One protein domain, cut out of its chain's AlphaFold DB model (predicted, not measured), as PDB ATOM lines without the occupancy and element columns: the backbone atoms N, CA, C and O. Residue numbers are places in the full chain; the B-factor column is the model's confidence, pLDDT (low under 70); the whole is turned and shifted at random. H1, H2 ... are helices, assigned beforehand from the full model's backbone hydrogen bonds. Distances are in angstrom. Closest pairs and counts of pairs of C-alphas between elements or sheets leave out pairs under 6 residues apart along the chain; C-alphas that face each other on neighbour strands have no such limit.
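What this domain is: This is residues 28 to 132 of the 215 residues of a protein of Synechococcaceae cyanobacterium SM1_2_3 (UniProt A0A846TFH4). The longest helix, H5, begins within a head of helices, where H1 packs on one side of it and H3 on another, with H2 and H4 filling out the head. The far part of H5 runs on away from the head, and residues 109 to 116 fold back into H6, which runs alongside H5. The printed part has 105 residues with six named helices, H1 to H6 in chain order, and no named strand; the class is all helix. It is compact, with a radius of gyration of the C-alphas of 14.5 A and spans of 42 by 30 by 21 A.

How they stand to each other: H5, residues 88 to 108, touches H1, residues 28 to 37, at a shallow tilt of 20 degrees, opposite ways; their closest C-alphas, of Ala 30 and Met 96, are 5.4 A apart. With residues 91 to 98 alone H5 touches H3, residues 55 to 65, at a steep tilt of 51 degrees, closest at the C-alphas of Leu 57 and Ala 98, 6.3 A. H1 forms a helical hairpin with H2, residues 44 to 53; their closest C-alphas, of Val 29 and Met 50, are 6.7 A apart. H4, residues 79 to 86, touches H3, closest at the C-alphas of Ala 65 and Ala 82, 5.5 A, and H2, closest at those of Glu 48 and Arg 80, 6.4 A. H5 and H6, residues 117 to 125, form a helical hairpin and only just touch, with 3 pairs of C-alphas within 8 A, the closest those of Gln 101 and Val 119, 7.2 A. H6 is apart from H1, H2, H3 and H4. Every O i to N i+4 pair is within hydrogen-bond range in H1 to H5, and 4 of 5 in H6.

Where its parts are: H5 measures 30.6 A from C-alpha 88 at (-9.939, 21.485, -21.983) to C-alpha 108 at (-30.481, 32.122, -41.997). H3 is 15.2 A long, H2 14.6 A and H1 14.3 A, with C-alpha 28 at (-26.341, 27.850, -22.653).

The domain as a whole: The C-alphas of Asp 41 and Gly 113, the two farthest apart, are 44.7 A apart. The printed part has no cut, and the link from H3 to H4, residues 66 to 78, is long. The mean pLDDT of the printed part is 71.0, and residues 40 to 41 and 102 to 132 are under 70.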
ATOM      1  N   PRO A  28     -26.608  27.956 -24.088       73.44
ATOM      2  CA  PRO A  28     -26.341  27.850 -22.653       73.44
ATOM      3  C   PRO A  28     -25.185  26.897 -22.317       73.44
ATOM      4  O   PRO A  28     -24.448  27.153 -21.367       73.44
ATOM      5  N   VAL A  29     -24.977  25.838 -23.106       74.31
ATOM      6  CA  VAL A  29     -23.892  24.860 -22.917       74.31
ATOM      7  C   VAL A  29     -22.529  25.522 -23.118       74.31
ATOM      8  O   VAL A  29     -21.617  25.326 -22.318       74.31
ATOM      9  N   ALA A  30     -22.393  26.379 -24.132       71.88
ATOM     10  CA  ALA A  30     -21.141  27.081 -24.402       71.88
ATOM     11  C   ALA A  30     -20.815  28.150 -23.340       71.88
ATOM     12  O   ALA A  30     -19.643  28.325 -23.001       71.88
ATOM     13  N   LEU A  31     -21.825  28.820 -22.767       78.25
ATOM     14  CA  LEU A  31     -21.622  29.752 -21.644       78.25
ATOM     15  C   LEU A  31     -21.161  29.025 -20.387       78.25
ATOM     16  O   LEU A  31     -20.193  29.445 -19.758       78.25
ATOM     17  N   ARG A  32     -21.822  27.914 -20.049       79.12
ATOM     18  CA  ARG A  32     -21.443  27.084 -18.899       79.12
ATOM     19  C   ARG A  32     -20.030  26.532 -19.056       79.12
ATOM     20  O   ARG A  32     -19.246  26.610 -18.117       79.12
ATOM     21  N   LEU A  33     -19.665  26.072 -20.255       78.00
ATOM     22  CA  LEU A  33     -18.298  25.653 -20.573       78.00
ATOM     23  C   LEU A  33     -17.281  26.774 -20.334       78.00
ATOM     24  O   LEU A  33     -16.271  26.531 -19.680       78.00
ATOM     25  N   GLN A  34     -17.543  28.001 -20.795       77.19
ATOM     26  CA  GLN A  34     -16.641  29.130 -20.535       77.19
ATOM     27  C   GLN A  34     -16.503  29.461 -19.044       77.19
ATOM     28  O   GLN A  34     -15.394  29.716 -18.584       77.19
ATOM     29  N   GLN A  35     -17.606  29.442 -18.295       79.88
ATOM     30  CA  GLN A  35     -17.609  29.697 -16.849       79.88
ATOM     31  C   GLN A  35     -16.871  28.622 -16.056       79.88
ATOM     32  O   GLN A  35     -16.281  28.898 -15.017       79.88
ATOM     33  N   ILE A  36     -16.937  27.381 -16.519       76.44
ATOM     34  CA  ILE A  36     -16.262  26.274 -15.864       76.44
ATOM     35  C   ILE A  36     -14.763  26.366 -16.137       76.44
ATOM     36  O   ILE A  36     -13.977  26.295 -15.209       76.44
ATOM     37  N   LEU A  37     -14.353  26.655 -17.369       72.12
ATOM     38  CA  LEU A  37     -12.937  26.765 -17.729       72.12
ATOM     39  C   LEU A  37     -12.208  27.973 -17.140       72.12
ATOM     40  O   LEU A  37     -10.980  27.982 -17.134       72.12
ATOM     41  N   SER A  38     -12.931  28.990 -16.666       73.62
ATOM     42  CA  SER A  38     -12.324  30.077 -15.891       73.62
ATOM     43  C   SER A  38     -11.972  29.658 -14.460       73.62
ATOM     44  O   SER A  38     -11.232  30.373 -13.784       73.62
ATOM     45  N   ARG A  39     -12.461  28.502 -13.993       76.19
ATOM     46  CA  ARG A  39     -12.068  27.895 -12.719       76.19
ATOM     47  C   ARG A  39     -10.853  26.991 -12.923       76.19
ATOM     48  O   ARG A  39     -10.750  26.272 -13.910       76.19
ATOM     49  N   THR A  40      -9.927  27.027 -11.971       58.88
ATOM     50  CA  THR A  40      -8.649  26.294 -12.026       58.88
ATOM     51  C   THR A  40      -8.783  24.813 -11.645       58.88
ATOM     52  O   THR A  40      -7.914  24.018 -11.983       58.88
ATOM     53  N   ASP A  41      -9.883  24.439 -10.984       66.12
ATOM     54  CA  ASP A  41     -10.227  23.072 -10.582       66.12
ATOM     55  C   ASP A  41     -11.493  22.630 -11.321       66.12
ATOM     56  O   ASP A  41     -12.614  22.916 -10.901       66.12
ATOM     57  N   VAL A  42     -11.314  21.981 -12.470       70.44
ATOM     58  CA  VAL A  42     -12.433  21.405 -13.214       70.44
ATOM     59  C   VAL A  42     -12.167  19.942 -13.499       70.44
ATOM     60  O   VAL A  42     -11.237  19.588 -14.230       70.44
ATOM     61  N   GLY A  43     -13.067  19.096 -13.004       77.00
ATOM     62  CA  GLY A  43     -13.117  17.690 -13.355       77.00
ATOM     63  C   GLY A  43     -13.527  17.478 -14.814       77.00
ATOM     64  O   GLY A  43     -14.544  17.985 -15.287       77.00
ATOM     65  N   ILE A  44     -12.775  16.638 -15.531       81.44
ATOM     66  CA  ILE A  44     -13.101  16.219 -16.908       81.44
ATOM     67  C   ILE A  44     -14.513  15.607 -16.992       81.44
ATOM     68  O   ILE A  44     -15.180  15.740 -18.016       81.44
ATOM     69  N   ALA A  45     -14.981  14.965 -15.917       84.56
ATOM     70  CA  ALA A  45     -16.302  14.344 -15.845       84.56
ATOM     71  C   ALA A  45     -17.453  15.361 -15.942       84.56
ATOM     72  O   ALA A  45     -18.474  15.065 -16.561       84.56
ATOM     73  N   ASP A  46     -17.287  16.561 -15.383       82.94
ATOM     74  CA  ASP A  46     -18.321  17.601 -15.427       82.94
ATOM     75  C   ASP A  46     -18.437  18.191 -16.833       82.94
ATOM     76  O   ASP A  46     -19.534  18.380 -17.361       82.94
ATOM     77  N   ILE A  47     -17.288  18.393 -17.484       83.19
ATOM     78  CA  ILE A  47     -17.205  18.807 -18.888       83.19
ATOM     79  C   ILE A  47     -17.845  17.752 -19.798       83.19
ATOM     80  O   ILE A  47     -18.620  18.087 -20.692       83.19
ATOM     81  N   GLU A  48     -17.537  16.475 -19.567       87.31
ATOM     82  CA  GLU A  48     -18.079  15.360 -20.339       87.31
ATOM     83  C   GLU A  48     -19.608  15.311 -20.269       87.31
ATOM     84  O   GLU A  48     -20.246  15.240 -21.316       87.31
ATOM     85  N   ARG A  49     -20.201  15.421 -19.072       86.25
ATOM     86  CA  ARG A  49     -21.665  15.402 -18.900       86.25
ATOM     87  C   ARG A  49     -22.349  16.508 -19.701       86.25
ATOM     88  O   ARG A  49     -23.265  16.217 -20.461       86.25
ATOM     89  N   MET A  50     -21.847  17.740 -19.612       83.50
ATOM     90  CA  MET A  50     -22.417  18.869 -20.357       83.50
ATOM     91  C   MET A  50     -22.312  18.706 -21.875       83.50
ATOM     92  O   MET A  50     -23.192  19.138 -22.611       83.50
ATOM     93  N   ILE A  51     -21.212  18.127 -22.363       85.69
ATOM     94  CA  ILE A  51     -21.007  17.935 -23.803       85.69
ATOM     95  C   ILE A  51     -21.898  16.812 -24.325       85.69
ATOM     96  O   ILE A  51     -22.446  16.942 -25.416       85.69
ATOM     97  N   VAL A  52     -22.056  15.731 -23.558       86.25
ATOM     98  CA  VAL A  52     -22.878  14.574 -23.937       86.25
ATOM     99  C   VAL A  52     -24.362  14.940 -24.046       86.25
ATOM    100  O   VAL A  52     -25.052  14.373 -24.891       86.25
ATOM    101  N   GLU A  53     -24.841  15.913 -23.264       85.19
ATOM    102  CA  GLU A  53     -26.203  16.458 -23.389       85.19
ATOM    103  C   GLU A  53     -26.473  17.076 -24.777       85.19
ATOM    104  O   GLU A  53     -27.600  17.013 -25.270       85.19
ATOM    105  N   ASP A  54     -25.450  17.624 -25.442       83.38
ATOM    106  CA  ASP A  54     -25.553  18.169 -26.798       83.38
ATOM    107  C   ASP A  54     -24.901  17.217 -27.821       83.38
ATOM    108  O   ASP A  54     -23.686  17.204 -28.059       83.38
ATOM    109  N   GLN A  55     -25.736  16.411 -28.483       83.44
ATOM    110  CA  GLN A  55     -25.291  15.441 -29.489       83.44
ATOM    111  C   GLN A  55     -24.582  16.101 -30.687       83.44
ATOM    112  O   GLN A  55     -23.642  15.525 -31.251       83.44
ATOM    113  N   ALA A  56     -25.004  17.306 -31.085       81.31
ATOM    114  CA  ALA A  56     -24.397  18.017 -32.205       81.31
ATOM    115  C   ALA A  56     -22.971  18.455 -31.848       81.31
ATOM    116  O   ALA A  56     -22.034  18.219 -32.619       81.31
ATOM    117  N   LEU A  57     -22.794  19.000 -30.642       82.62
ATOM    118  CA  LEU A  57     -21.490  19.371 -30.103       82.62
ATOM    119  C   LEU A  57     -20.572  18.150 -29.939       82.62
ATOM    120  O   LEU A  57     -19.416  18.177 -30.372       82.62
ATOM    121  N   THR A  58     -21.100  17.056 -29.390       87.06
ATOM    122  CA  THR A  58     -20.398  15.772 -29.233       87.06
ATOM    123  C   THR A  58     -19.825  15.278 -30.565       87.06
ATOM    124  O   THR A  58     -18.626  15.002 -30.675       87.06
ATOM    125  N   SER A  59     -20.652  15.216 -31.615       83.50
ATOM    126  CA  SER A  59     -20.226  14.776 -32.951       83.50
ATOM    127  C   SER A  59     -19.135  15.676 -33.537       83.50
ATOM    128  O   SER A  59     -18.165  15.199 -34.137       83.50
ATOM    129  N   GLN A  60     -19.260  16.988 -33.340       80.25
ATOM    130  CA  GLN A  60     -18.301  17.958 -33.849       80.25
ATOM    131  C   GLN A  60     -16.939  17.846 -33.153       80.25
ATOM    132  O   GLN A  60     -15.910  17.852 -33.831       80.25
ATOM    133  N   ILE A  61     -16.921  17.659 -31.833       85.12
ATOM    134  CA  ILE A  61     -15.689  17.446 -31.063       85.12
ATOM    135  C   ILE A  61     -15.001  16.146 -31.485       85.12
ATOM    136  O   ILE A  61     -13.802  16.162 -31.765       85.12
ATOM    137  N   LEU A  62     -15.739  15.037 -31.606       86.00
ATOM    138  CA  LEU A  62     -15.175  13.756 -32.055       86.00
ATOM    139  C   LEU A  62     -14.591  13.852 -33.469       86.00
ATOM    140  O   LEU A  62     -13.511  13.323 -33.739       86.00
ATOM    141  N   ARG A  63     -15.263  14.574 -34.372       80.94
ATOM    142  CA  ARG A  63     -14.772  14.810 -35.736       80.94
ATOM    143  C   ARG A  63     -13.454  15.579 -35.745       80.94
ATOM    144  O   ARG A  63     -12.567  15.246 -36.524       80.94
ATOM    145  N   VAL A  64     -13.312  16.585 -34.883       79.81
ATOM    146  CA  VAL A  64     -12.068  17.361 -34.772       79.81
ATOM    147  C   VAL A  64     -10.968  16.551 -34.085       79.81
ATOM    148  O   VAL A  64      -9.838  16.554 -34.564       79.81
ATOM    149  N   ALA A  65     -11.286  15.788 -33.038       80.19
ATOM    150  CA  ALA A  65     -10.332  14.908 -32.355       80.19
ATOM    151  C   ALA A  65      -9.737  13.829 -33.278       80.19
ATOM    152  O   ALA A  65      -8.590  13.415 -33.093       80.19
ATOM    153  N   ASN A  66     -10.510  13.397 -34.278       84.56
ATOM    154  CA  ASN A  66     -10.101  12.442 -35.308       84.56
ATOM    155  C   ASN A  66      -9.615  13.102 -36.605       84.56
ATOM    156  O   ASN A  66      -9.318  12.401 -37.567       84.56
ATOM    157  N   ALA A  67      -9.524  14.430 -36.672       76.50
ATOM    158  CA  ALA A  67      -8.950  15.086 -37.839       76.50
ATOM    159  C   ALA A  67      -7.463  14.723 -37.963       76.50
ATOM    160  O   ALA A  67      -6.778  14.604 -36.953       76.50
ATOM    161  N   ALA A  68      -6.943  14.637 -39.193       70.44
ATOM    162  CA  ALA A  68      -5.569  14.205 -39.490       70.44
ATOM    163  C   ALA A  68      -4.469  14.919 -38.676       70.44
ATOM    164  O   ALA A  68      -3.392  14.367 -38.477       70.44
ATOM    165  N   PHE A  69      -4.737  16.139 -38.203       73.75
ATOM    166  CA  PHE A  69      -3.826  16.879 -37.338       73.75
ATOM    167  C   PHE A  69      -3.774  16.343 -35.897       73.75
ATOM    168  O   PHE A  69      -2.699  16.260 -35.312       73.75
ATOM    169  N   TYR A  70      -4.925  15.976 -35.329       73.38
ATOM    170  CA  TYR A  70      -5.040  15.500 -33.949       73.38
ATOM    171  C   TYR A  70      -5.039  13.966 -33.856       73.38
ATOM    172  O   TYR A  70      -4.693  13.415 -32.816       73.38
ATOM    173  N   GLN A  71      -5.390  13.254 -34.930       73.31
ATOM    174  CA  GLN A  71      -5.475  11.795 -34.956       73.31
ATOM    175  C   GLN A  71      -4.114  11.167 -34.642       73.31
ATOM    176  O   GLN A  71      -3.127  11.430 -35.319       73.31
ATOM    177  N   GLY A  72      -4.048  10.295 -33.638       75.88
ATOM    178  CA  GLY A  72      -2.854   9.492 -33.349       75.88
ATOM    179  C   GLY A  72      -2.924   8.118 -33.998       75.88
ATOM    180  O   GLY A  72      -3.414   7.987 -35.116       75.88
ATOM    181  N   LEU A  73      -2.424   7.097 -33.300       73.44
ATOM    182  CA  LEU A  73      -2.370   5.722 -33.812       73.44
ATOM    183  C   LEU A  73      -3.757   5.080 -33.954       73.44
ATOM    184  O   LEU A  73      -3.962   4.269 -34.848       73.44
ATOM    185  N   GLN A  74      -4.698   5.447 -33.081       80.38
ATOM    186  CA  GLN A  74      -6.050   4.890 -33.040       80.38
ATOM    187  C   GLN A  74      -7.110   6.004 -33.073       80.38
ATOM    188  O   GLN A  74      -6.887   7.076 -32.477       80.38
ATOM    189  N   PRO A  75      -8.250   5.767 -33.754       80.00
ATOM    190  CA  PRO A  75      -9.383   6.680 -33.751       80.00
ATOM    191  C   PRO A  75     -10.046   6.720 -32.370       80.00
ATOM    192  O   PRO A  75     -10.063   5.742 -31.622       80.00
ATOM    193  N   ILE A  76     -10.591   7.880 -32.025       87.38
ATOM    194  CA  ILE A  76     -11.276   8.123 -30.761       87.38
ATOM    195  C   ILE A  76     -12.784   8.036 -30.965       87.38
ATOM    196  O   ILE A  76     -13.338   8.687 -31.848       87.38
ATOM    197  N   THR A  77     -13.449   7.284 -30.092       88.06
ATOM    198  CA  THR A  77     -14.907   7.110 -30.088       88.06
ATOM    199  C   THR A  77     -15.596   7.740 -28.879       88.06
ATOM    200  O   THR A  77     -16.809   7.901 -28.897       88.06
ATOM    201  N   THR A  78     -14.850   8.120 -27.833       90.62
ATOM    202  CA  THR A  78     -15.416   8.649 -26.580       90.62
ATOM    203  C   THR A  78     -15.000  10.093 -26.321       90.62
ATOM    204  O   THR A  78     -13.879  10.501 -26.642       90.62
ATOM    205  N   ILE A  79     -15.893  10.867 -25.697       90.75
ATOM    206  CA  ILE A  79     -15.655  12.285 -25.397       90.75
ATOM    207  C   ILE A  79     -14.522  12.460 -24.395       90.75
ATOM    208  O   ILE A  79     -13.625  13.260 -24.645       90.75
ATOM    209  N   ARG A  80     -14.457  11.645 -23.339       89.75
ATOM    210  CA  ARG A  80     -13.328  11.676 -22.400       89.75
ATOM    211  C   ARG A  80     -11.962  11.548 -23.081       89.75
ATOM    212  O   ARG A  80     -11.052  12.318 -22.786       89.75
ATOM    213  N   LYS A  81     -11.815  10.618 -24.034       88.88
ATOM    214  CA  LYS A  81     -10.571  10.457 -24.811       88.88
ATOM    215  C   LYS A  81     -10.311  11.667 -25.713       88.88
ATOM    216  O   LYS A  81      -9.160  12.070 -25.869       88.88
ATOM    217  N   ALA A  82     -11.361  12.258 -26.286       88.50
ATOM    218  CA  ALA A  82     -11.247  13.470 -27.092       88.50
ATOM    219  C   ALA A  82     -10.786  14.671 -26.252       88.50
ATOM    220  O   ALA A  82      -9.891  15.390 -26.688       88.50
ATOM    221  N   ILE A  83     -11.315  14.840 -25.034       87.81
ATOM    222  CA  ILE A  83     -10.901  15.892 -24.095       87.81
ATOM    223  C   ILE A  83      -9.431  15.713 -23.703       87.81
ATOM    224  O   ILE A  83      -8.676  16.675 -23.760       87.81
ATOM    225  N   ILE A  84      -8.990  14.490 -23.390       86.88
ATOM    226  CA  ILE A  84      -7.581  14.215 -23.047       86.88
ATOM    227  C   ILE A  84      -6.642  14.541 -24.221       86.88
ATOM    228  O   ILE A  84      -5.565  15.091 -24.012       86.88
ATOM    229  N   ARG A  85      -7.038  14.223 -25.462       84.88
ATOM    230  CA  ARG A  85      -6.218  14.494 -26.655       84.88
ATOM    231  C   ARG A  85      -6.190  15.975 -27.047       84.88
ATOM    232  O   ARG A  85      -5.149  16.454 -27.483       84.88
ATOM    233  N   LEU A  86      -7.327  16.665 -26.982       84.00
ATOM    234  CA  LEU A  86      -7.454  18.058 -27.427       84.00
ATOM    235  C   LEU A  86      -7.089  19.065 -26.328       84.00
ATOM    236  O   LEU A  86      -6.636  20.167 -26.628       84.00
ATOM    237  N   GLY A  87      -7.298  18.692 -25.069       82.69
ATOM    238  CA  GLY A  87      -7.232  19.574 -23.913       82.69
ATOM    239  C   GLY A  87      -8.523  20.371 -23.690       82.69
ATOM    240  O   GLY A  87      -9.284  20.666 -24.616       82.69
ATOM    241  N   ASN A  88      -8.741  20.766 -22.434       81.56
ATOM    242  CA  ASN A  88      -9.939  21.485 -21.983       81.56
ATOM    243  C   ASN A  88     -10.164  22.802 -22.750       81.56
ATOM    244  O   ASN A  88     -11.282  23.111 -23.160       81.56
ATOM    245  N   GLN A  89      -9.090  23.549 -23.013       78.62
ATOM    246  CA  GLN A  89      -9.164  24.842 -23.696       78.62
ATOM    247  C   GLN A  89      -9.601  24.717 -25.162       78.62
ATOM    248  O   GLN A  89     -10.357  25.553 -25.654       78.62
ATOM    249  N   GLN A  90      -9.191  23.659 -25.869       81.00
ATOM    250  CA  GLN A  90      -9.617  23.467 -27.257       81.00
ATOM    251  C   GLN A  90     -11.065  23.006 -27.360       81.00
ATOM    252  O   GLN A  90     -11.793  23.441 -28.249       81.00
ATOM    253  N   VAL A  91     -11.508  22.179 -26.417       83.81
ATOM    254  CA  VAL A  91     -12.911  21.766 -26.318       83.81
ATOM    255  C   VAL A  91     -13.824  22.976 -26.081       83.81
ATOM    256  O   VAL A  91     -14.860  23.093 -26.733       83.81
ATOM    257  N   ALA A  92     -13.391  23.935 -25.256       79.06
ATOM    258  CA  ALA A  92     -14.051  25.232 -25.071       79.06
ATOM    259  C   ALA A  92     -14.282  25.984 -26.377       79.06
ATOM    260  O   ALA A  92     -15.386  26.440 -26.682       79.06
ATOM    261  N   ASN A  93     -13.203  26.118 -27.146       79.31
ATOM    262  CA  ASN A  93     -13.188  26.877 -28.382       79.31
ATOM    263  C   ASN A  93     -14.103  26.213 -29.411       79.31
ATOM    264  O   ASN A  93     -14.834  26.896 -30.124       79.31
ATOM    265  N   LEU A  94     -14.111  24.879 -29.457       80.56
ATOM    266  CA  LEU A  94     -15.016  24.119 -30.314       80.56
ATOM    267  C   LEU A  94     -16.480  24.300 -29.912       80.56
ATOM    268  O   LEU A  94     -17.314  24.511 -30.789       80.56
ATOM    269  N   ALA A  95     -16.789  24.293 -28.616       80.31
ATOM    270  CA  ALA A  95     -18.144  24.534 -28.127       80.31
ATOM    271  C   ALA A  95     -18.647  25.946 -28.437       80.31
ATOM    272  O   ALA A  95     -19.770  26.120 -28.905       80.31
ATOM    273  N   MET A  96     -17.784  26.946 -28.265       77.25
ATOM    274  CA  MET A  96     -18.047  28.333 -28.645       77.25
ATOM    275  C   MET A  96     -18.352  28.460 -30.146       77.25
ATOM    276  O   MET A  96     -19.312  29.123 -30.542       77.25
ATOM    277  N   VAL A  97     -17.579  27.785 -30.999       76.75
ATOM    278  CA  VAL A  97     -17.814  27.787 -32.450       76.75
ATOM    279  C   VAL A  97     -19.104  27.059 -32.821       76.75
ATOM    280  O   VAL A  97     -19.866  27.564 -33.645       76.75
ATOM    281  N   ALA A  98     -19.378  25.903 -32.215       76.81
ATOM    282  CA  ALA A  98     -20.599  25.137 -32.463       76.81
ATOM    283  C   ALA A  98     -21.857  25.937 -32.075       76.81
ATOM    284  O   ALA A  98     -22.807  26.031 -32.854       76.81
ATOM    285  N   ALA A  99     -21.820  26.611 -30.922       75.38
ATOM    286  CA  ALA A  99     -22.879  27.505 -30.465       75.38
ATOM    287  C   ALA A  99     -23.160  28.637 -31.462       75.38
ATOM    288  O   ALA A  99     -24.311  28.919 -31.799       75.38
ATOM    289  N   GLN A 100     -22.104  29.268 -31.981       72.50
ATOM    290  CA  GLN A 100     -22.241  30.314 -32.993       72.50
ATOM    291  C   GLN A 100     -22.834  29.765 -34.296       72.50
ATOM    292  O   GLN A 100     -23.687  30.413 -34.901       72.50
ATOM    293  N   GLN A 101     -22.430  28.567 -34.726       70.81
ATOM    294  CA  GLN A 101     -22.973  27.935 -35.932       70.81
ATOM    295  C   GLN A 101     -24.480  27.692 -35.832       70.81
ATOM    296  O   GLN A 101     -25.202  28.008 -36.778       70.81
ATOM    297  N   GLN A 102     -24.966  27.203 -34.690       68.19
ATOM    298  CA  GLN A 102     -26.401  27.016 -34.453       68.19
ATOM    299  C   GLN A 102     -27.173  28.343 -34.542       68.19
ATOM    300  O   GLN A 102     -28.244  28.398 -35.150       68.19
ATOM    301  N   MET A 103     -26.608  29.436 -34.015       68.25
ATOM    302  CA  MET A 103     -27.209  30.772 -34.125       68.25
ATOM    303  C   MET A 103     -27.287  31.264 -35.571       68.25
ATOM    304  O   MET A 103     -28.320  31.790 -35.993       68.25
ATOM    305  N   TYR A 104     -26.225  31.057 -36.355       65.56
ATOM    306  CA  TYR A 104     -26.221  31.432 -37.769       65.56
ATOM    307  C   TYR A 104     -27.248  30.643 -38.580       65.56
ATOM    308  O   TYR A 104     -27.980  31.247 -39.359       65.56
ATOM    309  N   GLN A 105     -27.363  29.330 -38.365       62.72
ATOM    310  CA  GLN A 105     -28.353  28.501 -39.061       62.72
ATOM    311  C   GLN A 105     -29.795  28.915 -38.725       62.72
ATOM    312  O   GLN A 105     -30.654  28.952 -39.607       62.72
ATOM    313  N   LYS A 106     -30.069  29.292 -37.466       59.78
ATOM    314  CA  LYS A 106     -31.391  29.785 -37.048       59.78
ATOM    315  C   LYS A 106     -31.730  31.136 -37.688       59.78
ATOM    316  O   LYS A 106     -32.844  31.311 -38.174       59.78
ATOM    317  N   ASN A 107     -30.771  32.064 -37.747       57.28
ATOM    318  CA  ASN A 107     -30.976  33.376 -38.372       57.28
ATOM    319  C   ASN A 107     -31.046  33.312 -39.906       57.28
ATOM    320  O   ASN A 107     -31.772  34.101 -40.504       57.28
ATOM    321  N   GLN A 108     -30.376  32.350 -40.548       54.41
ATOM    322  CA  GLN A 108     -30.481  32.122 -41.997       54.41
ATOM    323  C   GLN A 108     -31.905  31.769 -42.444       54.41
ATOM    324  O   GLN A 108     -32.311  32.178 -43.528       54.41
ATOM    325  N   ARG A 109     -32.702  31.089 -41.604       51.47
ATOM    326  CA  ARG A 109     -34.134  30.868 -41.888       51.47
ATOM    327  C   ARG A 109     -34.955  32.162 -41.889       51.47
ATOM    328  O   ARG A 109     -36.029  32.186 -42.475       51.47
ATOM    329  N   ARG A 110     -34.474  33.216 -41.221       51.28
ATOM    330  CA  ARG A 110     -35.186  34.492 -41.039       51.28
ATOM    331  C   ARG A 110     -34.852  35.529 -42.119       51.28
ATOM    332  O   ARG A 110     -35.643  36.434 -42.341       51.28
ATOM    333  N   VAL A 111     -33.710  35.385 -42.795       54.84
ATOM    334  CA  VAL A 111     -33.265  36.235 -43.914       54.84
ATOM    335  C   VAL A 111     -32.636  35.353 -45.004       54.84
ATOM    336  O   VAL A 111     -31.433  35.068 -44.947       54.84
ATOM    337  N   PRO A 112     -33.425  34.894 -45.995       46.16
ATOM    338  CA  PRO A 112     -32.917  34.104 -47.109       46.16
ATOM    339  C   PRO A 112     -32.050  35.013 -47.993       46.16
ATOM    340  O   PRO A 112     -32.566  35.852 -48.721       46.16
ATOM    341  N   GLY A 113     -30.721  34.911 -47.888       51.94
ATOM    342  CA  GLY A 113     -29.808  35.725 -48.706       51.94
ATOM    343  C   GLY A 113     -28.381  35.868 -48.174       51.94
ATOM    344  O   GLY A 113     -27.453  36.039 -48.965       51.94
ATOM    345  N   LEU A 114     -28.148  35.720 -46.861       52.78
ATOM    346  CA  LEU A 114     -26.782  35.656 -46.317       52.78
ATOM    347  C   LEU A 114     -26.183  34.264 -46.559       52.78
ATOM    348  O   LEU A 114     -26.188  33.375 -45.703       52.78
ATOM    349  N   SER A 115     -25.711  34.094 -47.791       48.09
ATOM    350  CA  SER A 115     -25.217  32.847 -48.356       48.09
ATOM    351  C   SER A 115     -24.196  32.127 -47.462       48.09
ATOM    352  O   SER A 115     -23.204  32.683 -46.987       48.09
ATOM    353  N   GLU A 116     -24.474  30.837 -47.290       47.75
ATOM    354  CA  GLU A 116     -23.661  29.663 -46.932       47.75
ATOM    355  C   GLU A 116     -22.122  29.824 -46.899       47.75
ATOM    356  O   GLU A 116     -21.435  29.245 -46.052       47.75
ATOM    357  N   LYS A 117     -21.559  30.668 -47.772       44.62
ATOM    358  CA  LYS A 117     -20.127  30.973 -47.866       44.62
ATOM    359  C   LYS A 117     -19.576  31.694 -46.629       44.62
ATOM    360  O   LYS A 117     -18.417  31.471 -46.289       44.62
ATOM    361  N   ALA A 118     -20.366  32.505 -45.920       47.59
ATOM    362  CA  ALA A 118     -19.882  33.270 -44.761       47.59
ATOM    363  C   ALA A 118     -19.624  32.396 -43.517       47.59
ATOM    364  O   ALA A 118     -18.627  32.590 -42.816       47.59
ATOM    365  N   VAL A 119     -20.479  31.399 -43.260       45.59
ATOM    366  CA  VAL A 119     -20.331  30.466 -42.123       45.59
ATOM    367  C   VAL A 119     -19.150  29.517 -42.361       45.59
ATOM    368  O   VAL A 119     -18.322  29.322 -41.468       45.59
ATOM    369  N   ALA A 120     -18.990  29.017 -43.592       43.19
ATOM    370  CA  ALA A 120     -17.834  28.212 -43.992       43.19
ATOM    371  C   ALA A 120     -16.516  29.019 -44.033       43.19
ATOM    372  O   ALA A 120     -15.445  28.483 -43.735       43.19
ATOM    373  N   ALA A 121     -16.569  30.312 -44.377       41.50
ATOM    374  CA  ALA A 121     -15.406  31.202 -44.351       41.50
ATOM    375  C   ALA A 121     -14.977  31.579 -42.919       41.50
ATOM    376  O   ALA A 121     -13.779  31.651 -42.643       41.50
ATOM    377  N   ARG A 122     -15.921  31.747 -41.982       44.56
ATOM    378  CA  ARG A 122     -15.625  32.069 -40.569       44.56
ATOM    379  C   ARG A 122     -15.149  30.869 -39.757       44.56
ATOM    380  O   ARG A 122     -14.262  31.039 -38.926       44.56
ATOM    381  N   PHE A 123     -15.618  29.657 -40.072       43.34
ATOM    382  CA  PHE A 123     -15.041  28.418 -39.523       43.34
ATOM    383  C   PHE A 123     -13.568  28.243 -39.902       43.34
ATOM    384  O   PHE A 123     -12.795  27.620 -39.180       43.34
ATOM    385  N   ARG A 124     -13.160  28.854 -41.019       42.56
ATOM    386  CA  ARG A 124     -11.754  29.017 -41.350       42.56
ATOM    387  C   ARG A 124     -11.122  29.913 -40.277       42.56
ATOM    388  O   ARG A 124     -10.333  29.419 -39.497       42.56
ATOM    389  N   LEU A 125     -11.491  31.190 -40.184       39.72
ATOM    390  CA  LEU A 125     -10.744  32.234 -39.451       39.72
ATOM    391  C   LEU A 125     -10.691  32.123 -37.906       39.72
ATOM    392  O   LEU A 125      -9.771  32.685 -37.325       39.72
ATOM    393  N   GLY A 126     -11.622  31.426 -37.242       43.81
ATOM    394  CA  GLY A 126     -11.809  31.558 -35.782       43.81
ATOM    395  C   GLY A 126     -10.946  30.690 -34.852       43.81
ATOM    396  O   GLY A 126     -10.608  31.144 -33.765       43.81
ATOM    397  N   SER A 127     -10.590  29.454 -35.217       42.72
ATOM    398  CA  SER A 127      -9.884  28.554 -34.268       42.72
ATOM    399  C   SER A 127      -9.199  27.332 -34.902       42.72
ATOM    400  O   SER A 127      -8.744  26.435 -34.200       42.72
ATOM    401  N   GLY A 128      -9.061  27.294 -36.237       42.00
ATOM    402  CA  GLY A 128      -8.513  26.129 -36.948       42.00
ATOM    403  C   GLY A 128      -7.746  26.410 -38.246       42.00
ATOM    404  O   GLY A 128      -7.570  25.487 -39.045       42.00
ATOM    405  N   GLN A 129      -7.270  27.639 -38.496       41.88
ATOM    406  CA  GLN A 129      -6.618  27.981 -39.779       41.88
ATOM    407  C   GLN A 129      -5.258  27.341 -40.056       41.88
ATOM    408  O   GLN A 129      -4.812  27.411 -41.198       41.88
ATOM    409  N   GLN A 130      -4.609  26.655 -39.114       44.09
ATOM    410  CA  GLN A 130      -3.362  25.953 -39.450       44.09
ATOM    411  C   GLN A 130      -3.556  24.490 -39.883       44.09
ATOM    412  O   GLN A 130      -2.679  23.938 -40.550       44.09
ATOM    413  N   MET A 131      -4.712  23.866 -39.620       42.41
ATOM    414  CA  MET A 131      -4.798  22.396 -39.703       42.41
ATOM    415  C   MET A 131      -5.261  21.850 -41.059       42.41
ATOM    416  O   MET A 131      -4.782  20.807 -41.498       42.41
ATOM    417  N   ALA A 132      -6.132  22.554 -41.789       39.38
ATOM    418  CA  ALA A 132      -6.650  22.039 -43.064       39.38
ATOM    419  C   ALA A 132      -5.734  22.332 -44.273       39.38
ATOM    420  O   ALA A 132      -5.708  21.569 -45.239       39.38
TER     421      ALA A 132